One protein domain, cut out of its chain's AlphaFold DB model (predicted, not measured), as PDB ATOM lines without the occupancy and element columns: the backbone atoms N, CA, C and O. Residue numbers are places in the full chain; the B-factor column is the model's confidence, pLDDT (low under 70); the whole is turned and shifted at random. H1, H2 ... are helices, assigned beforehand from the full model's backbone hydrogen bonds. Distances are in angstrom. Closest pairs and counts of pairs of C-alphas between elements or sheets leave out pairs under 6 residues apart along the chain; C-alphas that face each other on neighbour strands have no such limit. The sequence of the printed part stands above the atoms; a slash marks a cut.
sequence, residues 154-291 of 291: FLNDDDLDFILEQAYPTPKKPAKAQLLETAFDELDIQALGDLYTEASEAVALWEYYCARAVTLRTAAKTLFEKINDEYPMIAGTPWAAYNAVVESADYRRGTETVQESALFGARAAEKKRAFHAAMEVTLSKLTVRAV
ATOM      1  N   PHE A 154      35.341  -5.207  27.254       94.25
ATOM      2  CA  PHE A 154      36.532  -5.827  26.675       94.25
ATOM      3  C   PHE A 154      36.186  -7.112  25.914       94.25
ATOM      4  O   PHE A 154      35.421  -7.960  26.396       94.25
ATOM      5  N   LEU A 155      36.769  -7.238  24.727       94.50
ATOM      6  CA  LEU A 155      36.724  -8.409  23.863       94.50
ATOM      7  C   LEU A 155      37.724  -9.467  24.340       94.50
ATOM      8  O   LEU A 155      38.793  -9.142  24.857       94.50
ATOM      9  N   ASN A 156      37.381 -10.733  24.128       95.12
ATOM     10  CA  ASN A 156      38.358 -11.802  23.964       95.12
ATOM     11  C   ASN A 156      38.576 -12.080  22.460       95.12
ATOM     12  O   ASN A 156      37.953 -11.441  21.606       95.12
ATOM     13  N   ASP A 157      39.457 -13.028  22.140       94.12
ATOM     14  CA  ASP A 157      39.780 -13.361  20.748       94.12
ATOM     15  C   ASP A 157      38.568 -13.896  19.968       94.12
ATOM     16  O   ASP A 157      38.366 -13.500  18.820       94.12
ATOM     17  N   ASP A 158      37.716 -14.713  20.600       96.06
ATOM     18  CA  ASP A 158      36.508 -15.266  19.971       96.06
ATOM     19  C   ASP A 158      35.492 -14.165  19.626       96.06
ATOM     20  O   ASP A 158      34.867 -14.193  18.564       96.06
ATOM     21  N   ASP A 159      35.341 -13.163  20.498       96.56
ATOM     22  CA  ASP A 159      34.461 -12.021  20.258       96.56
ATOM     23  C   ASP A 159      34.954 -11.182  19.071       96.56
ATOM     24  O   ASP A 159      34.160 -10.731  18.240       96.56
ATOM     25  N   LEU A 160      36.271 -10.954  18.996       97.00
ATOM     26  CA  LEU A 160      36.884 -10.221  17.893       97.00
ATOM     27  C   LEU A 160      36.696 -10.979  16.579       97.00
ATOM     28  O   LEU A 160      36.251 -10.392  15.589       97.00
ATOM     29  N   ASP A 161      36.998 -12.275  16.574       96.81
ATOM     30  CA  ASP A 161      36.863 -13.108  15.385       96.81
ATOM     31  C   ASP A 161      35.391 -13.163  14.933       96.81
ATOM     32  O   ASP A 161      35.121 -12.971  13.746       96.81
ATOM     33  N   PHE A 162      34.424 -13.253  15.856       97.50
ATOM     34  CA  PHE A 162      32.994 -13.145  15.541       97.50
ATOM     35  C   PHE A 162      32.639 -11.822  14.838       97.50
ATOM     36  O   PHE A 162      31.981 -11.833  13.792       97.50
ATOM     37  N   ILE A 163      33.092 -10.675  15.361       97.38
ATOM     38  CA  ILE A 163      32.828  -9.361  14.745       97.38
ATOM     39  C   ILE A 163      33.401  -9.308  13.322       97.38
ATOM     40  O   ILE A 163      32.722  -8.854  12.393       97.38
ATOM     41  N   LEU A 164      34.630  -9.793  13.128       97.12
ATOM     42  CA  LEU A 164      35.302  -9.802  11.828       97.12
ATOM     43  C   LEU A 164      34.645 -10.775  10.835       97.12
ATOM     44  O   LEU A 164      34.554 -10.469   9.641       97.12
ATOM     45  N   GLU A 165      34.148 -11.918  11.302       96.75
ATOM     46  CA  GLU A 165      33.392 -12.871  10.489       96.75
ATOM     47  C   GLU A 165      32.057 -12.302  10.016       96.75
ATOM     48  O   GLU A 165      31.718 -12.447   8.841       96.75
ATOM     49  N   GLN A 166      31.328 -11.594  10.880       97.12
ATOM     50  CA  GLN A 166      30.098 -10.909  10.479       97.12
ATOM     51  C   GLN A 166      30.386  -9.745   9.522       97.12
ATOM     52  O   GLN A 166      29.673  -9.551   8.531       97.12
ATOM     53  N   ALA A 167      31.453  -8.978   9.765       95.38
ATOM     54  CA  ALA A 167      31.877  -7.895   8.880       95.38
ATOM     55  C   ALA A 167      32.222  -8.411   7.474       95.38
ATOM     56  O   ALA A 167      31.747  -7.862   6.474       95.38
ATOM     57  N   TYR A 168      32.975  -9.510   7.388       95.06
ATOM     58  CA  TYR A 168      33.452 -10.108   6.141       95.06
ATOM     59  C   TYR A 168      33.061 -11.590   6.069       95.06
ATOM     60  O   TYR A 168      33.917 -12.455   6.262       95.06
ATOM     61  N   PRO A 169      31.787 -11.919   5.794       94.75
ATOM     62  CA  PRO A 169      31.312 -13.295   5.841       94.75
ATOM     63  C   PRO A 169      31.946 -14.141   4.742       94.75
ATOM     64  O   PRO A 169      32.152 -13.680   3.617       94.75
ATOM     65  N   THR A 170      32.222 -15.405   5.061       92.50
ATOM     66  CA  THR A 170      32.638 -16.372   4.045       92.50
ATOM     67  C   THR A 170      31.436 -16.634   3.133       92.50
ATOM     68  O   THR A 170      30.362 -16.985   3.633       92.50
ATOM     69  N   PRO A 171      31.560 -16.448   1.810       89.81
ATOM     70  CA  PRO A 171      30.451 -16.673   0.895       89.81
ATOM     71  C   PRO A 171      30.013 -18.138   0.938       89.81
ATOM     72  O   PRO A 171      30.832 -19.059   0.999       89.81
ATOM     73  N   LYS A 172      28.698 -18.368   0.867       89.88
ATOM     74  CA  LYS A 172      28.163 -19.725   0.739       89.88
ATOM     75  C   LYS A 172      28.598 -20.315  -0.597       89.88
ATOM     76  O   LYS A 172      28.555 -19.634  -1.622       89.88
ATOM     77  N   LYS A 173      28.978 -21.590  -0.577       86.94
ATOM     78  CA  LYS A 173      29.341 -22.319  -1.790       86.94
ATOM     79  C   LYS A 173      28.148 -22.340  -2.757       86.94
ATOM     80  O   LYS A 173      27.048 -22.689  -2.321       86.94
ATOM     81  N   PRO A 174      28.321 -21.945  -4.030       86.62
ATOM     82  CA  PRO A 174      27.214 -21.888  -4.976       86.62
ATOM     83  C   PRO A 174      26.707 -23.294  -5.318       86.62
ATOM     84  O   PRO A 174      27.481 -24.247  -5.361       86.62
ATOM     85  N   ALA A 175      25.410 -23.423  -5.618       84.69
ATOM     86  CA  ALA A 175      24.794 -24.717  -5.935       84.69
ATOM     87  C   ALA A 175      25.482 -25.423  -7.116       84.69
ATOM     88  O   ALA A 175      25.706 -26.627  -7.066       84.69
ATOM     89  N   LYS A 176      25.910 -24.667  -8.140       79.12
ATOM     90  CA  LYS A 176      26.683 -25.203  -9.275       79.12
ATOM     91  C   LYS A 176      28.011 -25.844  -8.841       79.12
ATOM     92  O   LYS A 176      28.369 -26.896  -9.352       79.12
ATOM     93  N   ALA A 177      28.700 -25.256  -7.861       74.56
ATOM     94  CA  ALA A 177      29.936 -25.811  -7.304       74.56
ATOM     95  C   ALA A 177      29.689 -27.062  -6.443       74.56
ATOM     96  O   ALA A 177      30.521 -27.962  -6.426       74.56
ATOM     97  N   GLN A 178      28.556 -27.134  -5.736       78.19
ATOM     98  CA  GLN A 178      28.162 -28.327  -4.969       78.19
ATOM     99  C   GLN A 178      27.788 -29.497  -5.888       78.19
ATOM    100  O   GLN A 178      28.145 -30.644  -5.621       78.19
ATOM    101  N   LEU A 179      27.094 -29.204  -6.993       71.75
ATOM    102  CA  LEU A 179      26.753 -30.198  -8.011       71.75
ATOM    103  C   LEU A 179      28.002 -30.799  -8.653       71.75
ATOM    104  O   LEU A 179      28.017 -31.999  -8.889       71.75
ATOM    105  N   LEU A 180      29.047 -29.997  -8.887       70.25
ATOM    106  CA  LEU A 180      30.312 -30.487  -9.435       70.25
ATOM    107  C   LEU A 180      30.940 -31.554  -8.522       70.25
ATOM    108  O   LEU A 180      31.229 -32.646  -8.991       70.25
ATOM    109  N   GLU A 181      31.069 -31.279  -7.216       68.12
ATOM    110  CA  GLU A 181      31.578 -32.255  -6.231       68.12
ATOM    111  C   GLU A 181      30.763 -33.544  -6.195       68.12
ATOM    112  O   GLU A 181      31.333 -34.623  -6.114       68.12
ATOM    113  N   THR A 182      29.439 -33.431  -6.305       68.06
ATOM    114  CA  THR A 182      28.545 -34.597  -6.293       68.06
ATOM    115  C   THR A 182      28.631 -35.393  -7.602       68.06
ATOM    116  O   THR A 182      28.547 -36.614  -7.595       68.06
ATOM    117  N   ALA A 183      28.807 -34.715  -8.740       64.56
ATOM    118  CA  ALA A 183      28.855 -35.338 -10.061       64.56
ATOM    119  C   ALA A 183      30.178 -36.074 -10.336       64.56
ATOM    120  O   ALA A 183      30.180 -37.027 -11.117       64.56
ATOM    121  N   PHE A 184      31.282 -35.669  -9.693       59.78
ATOM    122  CA  PHE A 184      32.576 -36.355  -9.806       59.78
ATOM    123  C   PHE A 184      32.561 -37.791  -9.263       59.78
ATOM    124  O   PHE A 184      33.389 -38.590  -9.698       59.78
ATOM    125  N   ASP A 185      31.628 -38.131  -8.368       57.66
ATOM    126  CA  ASP A 185      31.512 -39.486  -7.817       57.66
ATOM    127  C   ASP A 185      30.768 -40.461  -8.757       57.66
ATOM    128  O   ASP A 185      30.891 -41.675  -8.588       57.66
ATOM    129  N   GLU A 186      30.027 -39.979  -9.770       56.69
ATOM    130  CA  GLU A 186      29.101 -40.825 -10.553       56.69
ATOM    131  C   GLU A 186      29.197 -40.713 -12.091       56.69
ATOM    132  O   GLU A 186      28.708 -41.611 -12.781       56.69
ATOM    133  N   LEU A 187      29.806 -39.667 -12.673       55.69
ATOM    134  CA  LEU A 187      29.749 -39.408 -14.128       55.69
ATOM    135  C   LEU A 187      31.118 -39.160 -14.786       55.69
ATOM    136  O   LEU A 187      32.014 -38.549 -14.212       55.69
ATOM    137  N   ASP A 188      31.251 -39.605 -16.043       59.00
ATOM    138  CA  ASP A 188      32.437 -39.380 -16.879       59.00
ATOM    139  C   ASP A 188      32.567 -37.890 -17.250       59.00
ATOM    140  O   ASP A 188      31.648 -37.285 -17.812       59.00
ATOM    141  N   ILE A 189      33.726 -37.298 -16.947       59.22
ATOM    142  CA  ILE A 189      34.052 -35.868 -17.096       59.22
ATOM    143  C   ILE A 189      33.812 -35.378 -18.538       59.22
ATOM    144  O   ILE A 189      33.459 -34.218 -18.755       59.22
ATOM    145  N   GLN A 190      33.933 -36.264 -19.532       60.28
ATOM    146  CA  GLN A 190      33.672 -35.945 -20.941       60.28
ATOM    147  C   GLN A 190      32.194 -35.666 -21.264       60.28
ATOM    148  O   GLN A 190      31.920 -34.943 -22.220       60.28
ATOM    149  N   ALA A 191      31.242 -36.178 -20.476       62.12
ATOM    150  CA  ALA A 191      29.810 -35.951 -20.697       62.12
ATOM    151  C   ALA A 191      29.330 -34.569 -20.211       62.12
ATOM    152  O   ALA A 191      28.240 -34.133 -20.579       62.12
ATOM    153  N   LEU A 192      30.133 -33.877 -19.392       64.81
ATOM    154  CA  LEU A 192      29.734 -32.647 -18.702       64.81
ATOM    155  C   LEU A 192      30.048 -31.350 -19.469       64.81
ATOM    156  O   LEU A 192      29.470 -30.322 -19.124       64.81
ATOM    157  N   GLY A 193      30.886 -31.385 -20.514       76.25
ATOM    158  CA  GLY A 193      31.071 -30.296 -21.494       76.25
ATOM    159  C   GLY A 193      31.051 -28.869 -20.915       76.25
ATOM    160  O   GLY A 193      31.834 -28.534 -20.028       76.25
ATOM    161  N   ASP A 194      30.129 -28.034 -21.403       75.56
ATOM    162  CA  ASP A 194      29.956 -26.633 -20.978       75.56
ATOM    163  C   ASP A 194      29.536 -26.491 -19.501       75.56
ATOM    164  O   ASP A 194      29.908 -25.526 -18.831       75.56
ATOM    165  N   LEU A 195      28.817 -27.482 -18.961       73.19
ATOM    166  CA  LEU A 195      28.354 -27.497 -17.571       73.19
ATOM    167  C   LEU A 195      29.530 -27.577 -16.588       73.19
ATOM    168  O   LEU A 195      29.507 -26.937 -15.535       73.19
ATOM    169  N   TYR A 196      30.566 -28.343 -16.947       76.50
ATOM    170  CA  TYR A 196      31.814 -28.419 -16.190       76.50
ATOM    171  C   TYR A 196      32.523 -27.064 -16.162       76.50
ATOM    172  O   TYR A 196      32.967 -26.627 -15.103       76.50
ATOM    173  N   THR A 197      32.596 -26.379 -17.307       80.62
ATOM    174  CA  THR A 197      33.237 -25.062 -17.416       80.62
ATOM    175  C   THR A 197      32.531 -24.034 -16.535       80.62
ATOM    176  O   THR A 197      33.178 -23.417 -15.692       80.62
ATOM    177  N   GLU A 198      31.202 -23.924 -16.625       81.44
ATOM    178  CA  GLU A 198      30.429 -22.997 -15.788       81.44
ATOM    179  C   GLU A 198      30.566 -23.287 -14.285       81.44
ATOM    180  O   GLU A 198      30.625 -22.375 -13.456       81.44
ATOM    181  N   ALA A 199      30.575 -24.565 -13.906       81.06
ATOM    182  CA  ALA A 199      30.704 -24.959 -12.512       81.06
ATOM    183  C   ALA A 199      32.137 -24.762 -11.986       81.06
ATOM    184  O   ALA A 199      32.299 -24.307 -10.854       81.06
ATOM    185  N   SER A 200      33.159 -25.007 -12.808       82.31
ATOM    186  CA  SER A 200      34.565 -24.720 -12.496       82.31
ATOM    187  C   SER A 200      34.806 -23.219 -12.301       82.31
ATOM    188  O   SER A 200      35.403 -22.805 -11.307       82.31
ATOM    189  N   GLU A 201      34.250 -22.376 -13.175       85.25
ATOM    190  CA  GLU A 201      34.284 -20.918 -13.018       85.25
ATOM    191  C   GLU A 201      33.594 -20.466 -11.725       85.25
ATOM    192  O   GLU A 201      34.111 -19.612 -11.001       85.25
ATOM    193  N   ALA A 202      32.448 -21.067 -11.387       85.12
ATOM    194  CA  ALA A 202      31.741 -20.776 -10.142       85.12
ATOM    195  C   ALA A 202      32.538 -21.197  -8.893       85.12
ATOM    196  O   ALA A 202      32.496 -20.483  -7.887       85.12
ATOM    197  N   VAL A 203      33.268 -22.321  -8.944       86.00
ATOM    198  CA  VAL A 203      34.196 -22.749  -7.881       86.00
ATOM    199  C   VAL A 203      35.333 -21.741  -7.740       86.00
ATOM    200  O   VAL A 203      35.532 -21.218  -6.646       86.00
ATOM    201  N   ALA A 204      36.017 -21.399  -8.836       86.69
ATOM    202  CA  ALA A 204      37.140 -20.463  -8.820       86.69
ATOM    203  C   ALA A 204      36.731 -19.081  -8.282       86.69
ATOM    204  O   ALA A 204      37.436 -18.473  -7.473       86.69
ATOM    205  N   LEU A 205      35.551 -18.589  -8.678       86.12
ATOM    206  CA  LEU A 205      35.009 -17.330  -8.177       86.12
ATOM    207  C   LEU A 205      34.670 -17.404  -6.679       86.12
ATOM    208  O   LEU A 205      34.931 -16.457  -5.935       86.12
ATOM    209  N   TRP A 206      34.100 -18.520  -6.219       90.25
ATOM    210  CA  TRP A 206      33.813 -18.744  -4.802       90.25
ATOM    211  C   TRP A 206      35.095 -18.792  -3.961       90.25
ATOM    212  O   TRP A 206      35.179 -18.087  -2.954       90.25
ATOM    213  N   GLU A 207      36.112 -19.538  -4.398       90.12
ATOM    214  CA  GLU A 207      37.427 -19.601  -3.748       90.12
ATOM    215  C   GLU A 207      38.082 -18.220  -3.667       90.12
ATOM    216  O   GLU A 207      38.578 -17.829  -2.606       90.12
ATOM    217  N   TYR A 208      38.003 -17.437  -4.747       88.94
ATOM    218  CA  TYR A 208      38.469 -16.053  -4.766       88.94
ATOM    219  C   TYR A 208      37.785 -15.201  -3.687       88.94
ATOM    220  O   TYR A 208      38.459 -14.498  -2.927       88.94
ATOM    221  N   TYR A 209      36.454 -15.262  -3.571       87.81
ATOM    222  CA  TYR A 209      35.733 -14.488  -2.559       87.81
ATOM    223  C   TYR A 209      35.983 -14.991  -1.128       87.81
ATOM    224  O   TYR A 209      36.052 -14.168  -0.214       87.81
ATOM    225  N   CYS A 210      36.180 -16.296  -0.921       91.50
ATOM    226  CA  CYS A 210      36.623 -16.859   0.358       91.50
ATOM    227  C   CYS A 210      37.999 -16.312   0.762       91.50
ATOM    228  O   CYS A 210      38.151 -15.765   1.856       91.50
ATOM    229  N   ALA A 211      38.985 -16.384  -0.136       92.81
ATOM    230  CA  ALA A 211      40.333 -15.866   0.101       92.81
ATOM    231  C   ALA A 211      40.329 -14.349   0.351       92.81
ATOM    232  O   ALA A 211      41.034 -13.841   1.230       92.81
ATOM    233  N   ARG A 212      39.478 -13.613  -0.373       89.88
ATOM    234  CA  ARG A 212      39.268 -12.180  -0.156       89.88
ATOM    235  C   ARG A 212      38.690 -11.895   1.229       89.88
ATOM    236  O   ARG A 212      39.182 -10.987   1.890       89.88
ATOM    237  N   ALA A 213      37.683 -12.646   1.680       92.75
ATOM    238  CA  ALA A 213      37.114 -12.476   3.016       92.75
ATOM    239  C   ALA A 213      38.181 -12.679   4.105       92.75
ATOM    240  O   ALA A 213      38.316 -11.828   4.981       92.75
ATOM    241  N   VAL A 214      39.002 -13.730   3.995       94.69
ATOM    242  CA  VAL A 214      40.131 -13.979   4.913       94.69
ATOM    243  C   VAL A 214      41.114 -12.808   4.909       94.69
ATOM    244  O   VAL A 214      41.448 -12.287   5.968       94.69
ATOM    245  N   THR A 215      41.510 -12.330   3.726       93.69
ATOM    246  CA  THR A 215      42.431 -11.187   3.588       93.69
ATOM    247  C   THR A 215      41.901  -9.938   4.297       93.69
ATOM    248  O   THR A 215      42.654  -9.231   4.965       93.69
ATOM    249  N   LEU A 216      40.599  -9.668   4.179       93.44
ATOM    250  CA  LEU A 216      39.959  -8.518   4.817       93.44
ATOM    251  C   LEU A 216      39.889  -8.650   6.336       93.44
ATOM    252  O   LEU A 216      40.141  -7.665   7.027       93.44
ATOM    253  N   ARG A 217      39.608  -9.852   6.855       96.00
ATOM    254  CA  ARG A 217      39.650 -10.115   8.301       96.00
ATOM    255  C   ARG A 217      41.056  -9.917   8.851       96.00
ATOM    256  O   ARG A 217      41.209  -9.214   9.841       96.00
ATOM    257  N   THR A 218      42.081 -10.446   8.179       95.75
ATOM    258  CA  THR A 218      43.479 -10.252   8.590       95.75
ATOM    259  C   THR A 218      43.861  -8.774   8.597       95.75
ATOM    260  O   THR A 218      44.413  -8.294   9.581       95.75
ATOM    261  N   ALA A 219      43.512  -8.026   7.544       94.25
ATOM    262  CA  ALA A 219      43.786  -6.592   7.477       94.25
ATOM    263  C   ALA A 219      43.087  -5.810   8.602       94.25
ATOM    264  O   ALA A 219      43.704  -4.954   9.234       94.25
ATOM    265  N   ALA A 220      41.821  -6.124   8.885       95.75
ATOM    266  CA  ALA A 220      41.089  -5.514   9.990       95.75
ATOM    267  C   ALA A 220      41.677  -5.899  11.361       95.75
ATOM    268  O   ALA A 220      41.748  -5.046  12.236       95.75
ATOM    269  N   LYS A 221      42.170  -7.131  11.543       96.50
ATOM    270  CA  LYS A 221      42.844  -7.562  12.780       96.50
ATOM    271  C   LYS A 221      44.148  -6.792  13.020       96.50
ATOM    272  O   LYS A 221      44.363  -6.294  14.117       96.50
ATOM    273  N   THR A 222      44.956  -6.579  11.980       96.31
ATOM    274  CA  THR A 222      46.152  -5.718  12.072       96.31
ATOM    275  C   THR A 222      45.797  -4.262  12.399       96.31
ATOM    276  O   THR A 222      46.475  -3.621  13.196       96.31
ATOM    277  N   LEU A 223      44.725  -3.722  11.809       95.94
ATOM    278  CA  LEU A 223      44.255  -2.371  12.139       95.94
ATOM    279  C   LEU A 223      43.736  -2.274  13.576       95.94
ATOM    280  O   LEU A 223      43.946  -1.256  14.225       95.94
ATOM    281  N   PHE A 224      43.102  -3.326  14.087       97.06
ATOM    282  CA  PHE A 224      42.663  -3.388  15.476       97.06
ATOM    283  C   PHE A 224      43.845  -3.322  16.451       97.06
ATOM    284  O   PHE A 224      43.795  -2.547  17.402       97.06
ATOM    285  N   GLU A 225      44.927  -4.058  16.188       96.56
ATOM    286  CA  GLU A 225      46.168  -3.967  16.973       96.56
ATOM    287  C   GLU A 225      46.742  -2.544  16.950       96.56
ATOM    288  O   GLU A 225      46.998  -1.962  18.001       96.56
ATOM    289  N   LYS A 226      46.831  -1.932  15.763       95.69
ATOM    290  CA  LYS A 226      47.281  -0.541  15.610       95.69
ATOM    291  C   LYS A 226      46.410   0.444  16.403       95.69
ATOM    292  O   LYS A 226      46.939   1.334  17.062       95.69
ATOM    293  N   ILE A 227      45.083   0.302  16.352       93.44
ATOM    294  CA  ILE A 227      44.153   1.159  17.106       93.44
ATOM    295  C   ILE A 227      44.345   0.975  18.613       93.44
ATOM    296  O   ILE A 227      44.302   1.962  19.345       93.44
ATOM    297  N   ASN A 228      44.575  -0.254  19.082       94.81
ATOM    298  CA  ASN A 228      44.846  -0.517  20.495       94.81
ATOM    299  C   ASN A 228      46.125   0.192  20.969       94.81
ATOM    300  O   ASN A 228      46.142   0.725  22.079       94.81
ATOM    301  N   ASP A 229      47.157   0.243  20.123       94.56
ATOM    302  CA  ASP A 229      48.413   0.943  20.416       94.56
ATOM    303  C   ASP A 229      48.252   2.475  20.389       94.56
ATOM    304  O   ASP A 229      48.764   3.174  21.266       94.56
ATOM    305  N   GLU A 230      47.537   3.016  19.395       94.50
ATOM    306  CA  GLU A 230      47.346   4.465  19.220       94.50
ATOM    307  C   GLU A 230      46.351   5.069  20.223       94.50
ATOM    308  O   GLU A 230      46.525   6.209  20.663       94.50
ATOM    309  N   TYR A 231      45.321   4.310  20.612       92.31
ATOM    310  CA  TYR A 231      44.234   4.774  21.475       92.31
ATOM    311  C   TYR A 231      44.011   3.834  22.676       92.31
ATOM    312  O   TYR A 231      42.981   3.154  22.751       92.31
ATOM    313  N   PRO A 232      44.902   3.851  23.691       91.75
ATOM    314  CA  PRO A 232      44.836   2.930  24.833       91.75
ATOM    315  C   PRO A 232      43.517   2.973  25.617       91.75
ATOM    316  O   PRO A 232      43.113   1.979  26.210       91.75
ATOM    317  N   MET A 233      42.825   4.116  25.606       89.00
ATOM    318  CA  MET A 233      41.550   4.312  26.311       89.00
ATOM    319  C   MET A 233      40.400   3.468  25.748       89.00
ATOM    320  O   MET A 233      39.416   3.257  26.446       89.00
ATOM    321  N   ILE A 234      40.506   3.012  24.498       90.31
ATOM    322  CA  ILE A 234      39.493   2.177  23.835       90.31
ATOM    323  C   ILE A 234      40.063   0.817  23.417       90.31
ATOM    324  O   ILE A 234      39.413   0.077  22.678       90.31
ATOM    325  N   ALA A 235      41.278   0.490  23.855       94.69
ATOM    326  CA  ALA A 235      41.967  -0.718  23.438       94.69
ATOM    327  C   ALA A 235      41.217  -1.978  23.885       94.69
ATOM    328  O   ALA A 235      40.741  -2.073  25.016       94.69
ATOM    329  N   GLY A 236      41.118  -2.965  22.995       94.81
ATOM    330  CA  GLY A 236      40.462  -4.233  23.306       94.81
ATOM    331  C   GLY A 236      38.934  -4.156  23.349       94.81
ATOM    332  O   GLY A 236      38.306  -5.074  23.867       94.81
ATOM    333  N   THR A 237      38.323  -3.085  22.841       97.25
ATOM    334  CA  THR A 237      36.871  -2.867  22.936       97.25
ATOM    335  C   THR A 237      36.138  -3.174  21.621       97.25
ATOM    336  O   THR A 237      36.733  -3.062  20.541       97.25
ATOM    337  N   PRO A 238      34.827  -3.503  21.658       96.69
ATOM    338  CA  PRO A 238      33.978  -3.531  20.466       96.69
ATOM    339  C   PRO A 238      34.073  -2.252  19.619       96.69
ATOM    340  O   PRO A 238      34.018  -2.322  18.391       96.69
ATOM    341  N   TRP A 239      34.266  -1.090  20.255       95.94
ATOM    342  CA  TRP A 239      34.442   0.185  19.557       95.94
ATOM    343  C   TRP A 239      35.735   0.213  18.731       95.94
ATOM    344  O   TRP A 239      35.705   0.600  17.561       95.94
ATOM    345  N   ALA A 240      36.856  -0.256  19.284       95.56
ATOM    346  CA  ALA A 240      38.111  -0.376  18.540       95.56
ATOM    347  C   ALA A 240      37.994  -1.371  17.370       95.56
ATOM    348  O   ALA A 240      38.438  -1.069  16.261       95.56
ATOM    349  N   ALA A 241      37.328  -2.515  17.571       96.69
ATOM    350  CA  ALA A 241      37.106  -3.503  16.511       96.69
ATOM    351  C   ALA A 241      36.240  -2.945  15.369       96.69
ATOM    352  O   ALA A 241      36.552  -3.130  14.190       96.69
ATOM    353  N   TYR A 242      35.178  -2.204  15.702       96.25
ATOM    354  CA  TYR A 242      34.354  -1.520  14.711       96.25
ATOM    355  C   TYR A 242      35.159  -0.486  13.908       96.25
ATOM    356  O   TYR A 242      35.085  -0.484  12.677       96.25
ATOM    357  N   ASN A 243      35.974   0.343  14.570       94.69
ATOM    358  CA  ASN A 243      36.819   1.329  13.887       94.69
ATOM    359  C   ASN A 243      37.844   0.676  12.955       94.69
ATOM    360  O   ASN A 243      38.044   1.165  11.846       94.69
ATOM    361  N   ALA A 244      38.411  -0.469  13.340       95.81
ATOM    362  CA  ALA A 244      39.321  -1.220  12.481       95.81
ATOM    363  C   ALA A 244      38.652  -1.653  11.161       95.81
ATOM    364  O   ALA A 244      39.246  -1.543  10.085       95.81
ATOM    365  N   VAL A 245      37.388  -2.092  11.217       95.44
ATOM    366  CA  VAL A 245      36.598  -2.421  10.018       95.44
ATOM    367  C   VAL A 245      36.279  -1.172   9.194       95.44
ATOM    368  O   VAL A 245      36.349  -1.222   7.966       95.44
ATOM    369  N   VAL A 246      35.934  -0.054   9.840       92.44
ATOM    370  CA  VAL A 246      35.653   1.217   9.152       92.44
ATOM    371  C   VAL A 246      36.890   1.714   8.403       92.44
ATOM    372  O   VAL A 246      36.788   1.993   7.208       92.44
ATOM    373  N   GLU A 247      38.055   1.746   9.054       91.81
ATOM    374  CA  GLU A 247      39.326   2.153   8.440       91.81
ATOM    375  C   GLU A 247      39.698   1.216   7.283       91.81
ATOM    376  O   GLU A 247      40.014   1.678   6.183       91.81
ATOM    377  N   SER A 248      39.551  -0.101   7.476       90.62
ATOM    378  CA  SER A 248      39.739  -1.098   6.415       90.62
ATOM    379  C   SER A 248      38.817  -0.837   5.218       90.62
ATOM    380  O   SER A 248      39.256  -0.864   4.069       90.62
ATOM    381  N   ALA A 249      37.537  -0.538   5.453       87.88
ATOM    382  CA  ALA A 249      36.573  -0.277   4.389       87.88
ATOM    383  C   ALA A 249      36.848   1.045   3.649       87.88
ATOM    384  O   ALA A 249      36.705   1.088   2.424       87.88
ATOM    385  N   ASP A 250      37.256   2.104   4.351       82.38
ATOM    386  CA  ASP A 250      37.439   3.441   3.774       82.38
ATOM    387  C   ASP A 250      38.765   3.596   3.026       82.38
ATOM    388  O   ASP A 250      38.780   4.097   1.900       82.38
ATOM    389  N   TYR A 251      39.866   3.083   3.580       80.50
ATOM    390  CA  TYR A 251      41.202   3.259   3.001       80.50
ATOM    391  C   TYR A 251      41.634   2.129   2.055       80.50
ATOM    392  O   TYR A 251      42.708   2.192   1.447       80.50
ATOM    393  N   ARG A 252      40.793   1.110   1.843       76.88
ATOM    394  CA  ARG A 252      41.041   0.062   0.841       76.88
ATOM    395  C   ARG A 252      41.015   0.649  -0.572       76.88
ATOM    396  O   ARG A 252      39.981   1.121  -1.056       76.88
ATOM    397  N   ARG A 253      42.155   0.568  -1.268       64.38
ATOM    398  CA  ARG A 253      42.277   0.934  -2.688       64.38
ATOM    399  C   ARG A 253      41.361   0.044  -3.539       64.38
ATOM    400  O   ARG A 253      41.360  -1.174  -3.380       64.38
ATOM    401  N   GLY A 254      40.579   0.648  -4.430       60.69
ATOM    402  CA  GLY A 254      39.661  -0.047  -5.335       60.69
ATOM    403  C   GLY A 254      39.236   0.842  -6.504       60.69
ATOM    404  O   GLY A 254      39.474   2.045  -6.481       60.69
ATOM    405  N   THR A 255      38.634   0.233  -7.525       47.94
ATOM    406  CA  THR A 255      38.162   0.885  -8.762       47.94
ATOM    407  C   THR A 255      36.797   1.567  -8.628       47.94
ATOM    408  O   THR A 255      36.399   2.296  -9.530       47.94
ATOM    409  N   GLU A 256      36.079   1.346  -7.524       52.28
ATOM    410  CA  GLU A 256      34.811   2.019  -7.233       52.28
ATOM    411  C   GLU A 256      35.046   3.463  -6.773       52.28
ATOM    412  O   GLU A 256      35.949   3.745  -5.982       52.28
ATOM    413  N   THR A 257      34.185   4.373  -7.225       51.41
ATOM    414  CA  THR A 257      34.031   5.728  -6.686       51.41
ATOM    415  C   THR A 257      33.786   5.639  -5.176       51.41
ATOM    416  O   THR A 257      32.720   5.237  -4.714       51.41
ATOM    417  N   VAL A 258      34.804   5.997  -4.383       54.28
ATOM    418  CA  VAL A 258      34.837   5.852  -2.911       54.28
ATOM    419  C   VAL A 258      33.576   6.424  -2.238       54.28
ATOM    420  O   VAL A 258      33.089   5.857  -1.264       54.28
ATOM    421  N   GLN A 259      33.006   7.497  -2.798       46.66
ATOM    422  CA  GLN A 259      31.813   8.176  -2.280       46.66
ATOM    423  C   GLN A 259      30.502   7.382  -2.452       46.66
ATOM    424  O   GLN A 259      29.678   7.390  -1.542       46.66
ATOM    425  N   GLU A 260      30.301   6.659  -3.561       43.78
ATOM    426  CA  GLU A 260      29.070   5.876  -3.785       43.78
ATOM    427  C   GLU A 260      29.084   4.565  -2.984       43.78
ATOM    428  O   GLU A 260      28.080   4.184  -2.375       43.78
ATOM    429  N   SER A 261      30.248   3.910  -2.897       54.84
ATOM    430  CA  SER A 261      30.407   2.652  -2.152       54.84
ATOM    431  C   SER A 261      30.273   2.844  -0.631       54.84
ATOM    432  O   SER A 261      29.775   1.955   0.068       54.84
ATOM    433  N   ALA A 262      30.657   4.021  -0.117       51.19
ATOM    434  CA  ALA A 262      30.558   4.376   1.301       51.19
ATOM    435  C   ALA A 262      29.119   4.633   1.780       51.19
ATOM    436  O   ALA A 262      28.830   4.388   2.951       51.19
ATOM    437  N   LEU A 263      28.227   5.100   0.897       45.72
ATOM    438  CA  LEU A 263      26.841   5.433   1.247       45.72
ATOM    439  C   LEU A 263      25.851   4.307   0.915       45.72
ATOM    440  O   LEU A 263      24.942   4.056   1.704       45.72
ATOM    441  N   PHE A 264      26.031   3.603  -0.210       50.09
ATOM    442  CA  PHE A 264      25.052   2.614  -0.695       50.09
ATOM    443  C   PHE A 264      25.669   1.315  -1.246       50.09
ATOM    444  O   PHE A 264      24.942   0.467  -1.762       50.09
ATOM    445  N   GLY A 265      26.990   1.127  -1.140       71.25
ATOM    446  CA  GLY A 265      27.692  -0.033  -1.704       71.25
ATOM    447  C   GLY A 265      28.109  -1.108  -0.698       71.25
ATOM    448  O   GLY A 265      27.711  -1.126   0.469       71.25
ATOM    449  N   ALA A 266      28.958  -2.029  -1.163       77.69
ATOM    450  CA  ALA A 266      29.432  -3.163  -0.369       77.69
ATOM    451  C   ALA A 266      30.149  -2.728   0.924       77.69
ATOM    452  O   ALA A 266      29.985  -3.377   1.956       77.69
ATOM    453  N   ARG A 267      30.877  -1.600   0.898       82.81
ATOM    454  CA  ARG A 267      31.568  -1.031   2.069       82.81
ATOM    455  C   ARG A 267      30.592  -0.546   3.140       82.81
ATOM    456  O   ARG A 267      30.799  -0.813   4.319       82.81
ATOM    457  N   ALA A 268      29.498   0.104   2.744       82.69
ATOM    458  CA  ALA A 268      28.433   0.480   3.676       82.69
ATOM    459  C   ALA A 268      27.833  -0.762   4.365       82.69
ATOM    460  O   ALA A 268      27.614  -0.768   5.578       82.69
ATOM    461  N   ALA A 269      27.632  -1.847   3.608       87.81
ATOM    462  CA  ALA A 269      27.135  -3.111   4.149       87.81
ATOM    463  C   ALA A 269      28.138  -3.794   5.101       87.81
ATOM    464  O   ALA A 269      27.715  -4.333   6.123       87.81
ATOM    465  N   GLU A 270      29.443  -3.757   4.800       92.38
ATOM    466  CA  GLU A 270      30.519  -4.231   5.691       92.38
ATOM    467  C   GLU A 270      30.464  -3.505   7.047       92.38
ATOM    468  O   GLU A 270      30.338  -4.155   8.087       92.38
ATOM    469  N   LYS A 271      30.447  -2.163   7.041       92.62
ATOM    470  CA  LYS A 271      30.358  -1.347   8.265       92.62
ATOM    471  C   LYS A 271      29.078  -1.624   9.047       92.62
ATOM    472  O   LYS A 271      29.114  -1.747  10.267       92.62
ATOM    473  N   LYS A 272      27.941  -1.755   8.355       92.81
ATOM    474  CA  LYS A 272      26.658  -2.062   8.997       92.81
ATOM    475  C   LYS A 272      26.704  -3.401   9.736       92.81
ATOM    476  O   LYS A 272      26.278  -3.465  10.885       92.81
ATOM    477  N   ARG A 273      27.226  -4.461   9.106       95.69
ATOM    478  CA  ARG A 273      27.355  -5.779   9.756       95.69
ATOM    479  C   ARG A 273      28.294  -5.727  10.957       95.69
ATOM    480  O   ARG A 273      27.939  -6.248  12.007       95.69
ATOM    481  N   ALA A 274      29.432  -5.047  10.821       96.31
ATOM    482  CA  ALA A 274      30.381  -4.878  11.918       96.31
ATOM    483  C   ALA A 274      29.767  -4.146  13.117       96.31
ATOM    484  O   ALA A 274      29.920  -4.595  14.247       96.31
ATOM    485  N   PHE A 275      29.017  -3.064  12.875       95.06
ATOM    486  CA  PHE A 275      28.315  -2.337  13.935       95.06
ATOM    487  C   PHE A 275      27.318  -3.237  14.679       95.06
ATOM    488  O   PHE A 275      27.301  -3.255  15.908       95.06
ATOM    489  N   HIS A 276      26.511  -4.013  13.945       95.69
ATOM    490  CA  HIS A 276      25.548  -4.933  14.556       95.69
ATOM    491  C   HIS A 276      26.232  -6.019  15.395       95.69
ATOM    492  O   HIS A 276      25.819  -6.238  16.530       95.69
ATOM    493  N   ALA A 277      27.294  -6.645  14.880       96.88
ATOM    494  CA  ALA A 277      28.030  -7.677  15.609       96.88
ATOM    495  C   ALA A 277      28.726  -7.117  16.862       96.88
ATOM    496  O   ALA A 277      28.665  -7.724  17.930       96.88
ATOM    497  N   ALA A 278      29.323  -5.924  16.767       96.19
ATOM    498  CA  ALA A 278      29.925  -5.247  17.912       96.19
ATOM    499  C   ALA A 278      28.883  -4.932  19.000       96.19
ATOM    500  O   ALA A 278      29.146  -5.142  20.186       96.19
ATOM    501  N   MET A 279      27.678  -4.488  18.616       95.06
ATOM    502  CA  MET A 279      26.579  -4.282  19.568       95.06
ATOM    503  C   MET A 279      26.111  -5.586  20.209       95.06
ATOM    504  O   MET A 279      25.849  -5.607  21.408       95.06
ATOM    505  N   GLU A 280      26.013  -6.671  19.442       95.75
ATOM    506  CA  GLU A 280      25.595  -7.980  19.952       95.75
ATOM    507  C   GLU A 280      26.540  -8.482  21.052       95.75
ATOM    508  O   GLU A 280      26.095  -8.811  22.155       95.75
ATOM    509  N   VAL A 281      27.850  -8.431  20.798       95.31
ATOM    510  CA  VAL A 281      28.881  -8.768  21.791       95.31
ATOM    511  C   VAL A 281      28.782  -7.860  23.020       95.31
ATOM    512  O   VAL A 281      28.824  -8.336  24.158       95.31
ATOM    513  N   THR A 282      28.612  -6.552  22.803       94.19
ATOM    514  CA  THR A 282      28.492  -5.557  23.880       94.19
ATOM    515  C   THR A 282      27.317  -5.885  24.802       94.19
ATOM    516  O   THR A 282      27.487  -5.990  26.018       94.19
ATOM    517  N   LEU A 283      26.128  -6.103  24.235       92.62
ATOM    518  CA  LEU A 283      24.910  -6.396  24.992       92.62
ATOM    519  C   LEU A 283      24.998  -7.737  25.732       92.62
ATOM    520  O   LEU A 283      24.572  -7.827  26.886       92.62
ATOM    521  N   SER A 284      25.593  -8.757  25.105       92.56
ATOM    522  CA  SER A 284      25.837 -10.061  25.735       92.56
ATOM    523  C   SER A 284      26.673  -9.915  27.013       92.56
ATOM    524  O   SER A 284      26.267 -10.351  28.092       92.56
ATOM    525  N   LYS A 285      27.795  -9.192  26.940       89.50
ATOM    526  CA  LYS A 285      28.694  -8.991  28.089       89.50
ATOM    527  C   LYS A 285      28.111  -8.085  29.172       89.50
ATOM    528  O   LYS A 285      28.357  -8.327  30.354       89.50
ATOM    529  N   LEU A 286      27.330  -7.068  28.803       87.44
ATOM    530  CA  LEU A 286      26.624  -6.231  29.780       87.44
ATOM    531  C   LEU A 286      25.575  -7.032  30.561       87.44
ATOM    532  O   LEU A 286      25.441  -6.840  31.767       87.44
ATOM    533  N   THR A 287      24.885  -7.966  29.903       82.00
ATOM    534  CA  THR A 287      23.884  -8.828  30.550       82.00
ATOM    535  C   THR A 287      24.528  -9.760  31.577       82.00
ATOM    536  O   THR A 287      24.003  -9.915  32.675       82.00
ATOM    537  N   VAL A 288      25.702 -10.324  31.268       75.25
ATOM    538  CA  VAL A 288      26.452 -11.195  32.195       75.25
ATOM    539  C   VAL A 288      26.957 -10.436  33.430       75.25
ATOM    540  O   VAL A 288      27.033 -11.020  34.502       75.25
ATOM    541  N   ARG A 289      27.279  -9.140  33.314       64.44
ATOM    542  CA  ARG A 289      27.729  -8.309  34.450       64.44
ATOM    543  C   ARG A 289      26.605  -7.880  35.402       64.44
ATOM    544  O   ARG A 289      26.906  -7.423  36.500       64.44
ATOM    545  N   ALA A 290      25.345  -7.953  34.974       60.59
ATOM    546  CA  ALA A 290      24.188  -7.506  35.754       60.59
ATOM    547  C   ALA A 290      23.594  -8.598  36.669       60.59
ATOM    548  O   ALA A 290      22.656  -8.311  37.416       60.59
ATOM    549  N   VAL A 291      24.121  -9.825  36.597       48.25
ATOM    550  CA  VAL A 291      23.743 -10.999  37.404       48.25
ATOM    551  C   VAL A 291      24.839 -11.288  38.420       48.25
ATOM    552  O   VAL A 291      24.482 -11.586  39.581       48.25
TER     553      VAL A 291
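This is residues 154 to 291 of the 291 residues of the protein "DUF932 domain-containing protein" of Chloroflexi bacterium (UniProt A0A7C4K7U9). One very long helix, H3, makes the longest axis; towards its last residues it packs on a bundle of H1, H4 and H6, while short H2 packs near its other end. The printed part has 138 residues, with six named helices, H1 to H6 along the chain, which hold 103 of them, and no named strand; its class is all helix, and the whole is loose, with a radius of gyration of the C-alphas of 19.4 A and spans of 63 by 42 by 25 A.

H1, residues 157 to 167, touches H6, residues 266 to 289, at Ala 167 and Ala 274, closest C-alphas 4.5 A. H2, residues 175 to 183, touches residues 196 to 203 alone of H3, residues 193 to 230; closest C-alphas Lys 176 and Ala 199, 5.2 A. H4, residues 238 to 251, and H6 touch at a shallow tilt of 7 degrees, opposite ways. H5, residues 258 to 264, only just touches H6, with 3 pairs within 8 A, only at the corner. O i to N i+4 pairs are within hydrogen-bond range throughout H1, H2, H4 and H6, 33 of 34 in H3, 2 of 3 in H5.

H1 begins at C-alpha 157 (39.780, -13.361, 20.748). H3 spans 56.0 A; H6, 35.2 A, ends at C-alpha 289 (27.729, -8.309, 34.450).

The printed part has no cut. Residues 181 to 192, 253 to 264 and 289 to 291 have pLDDT under 70.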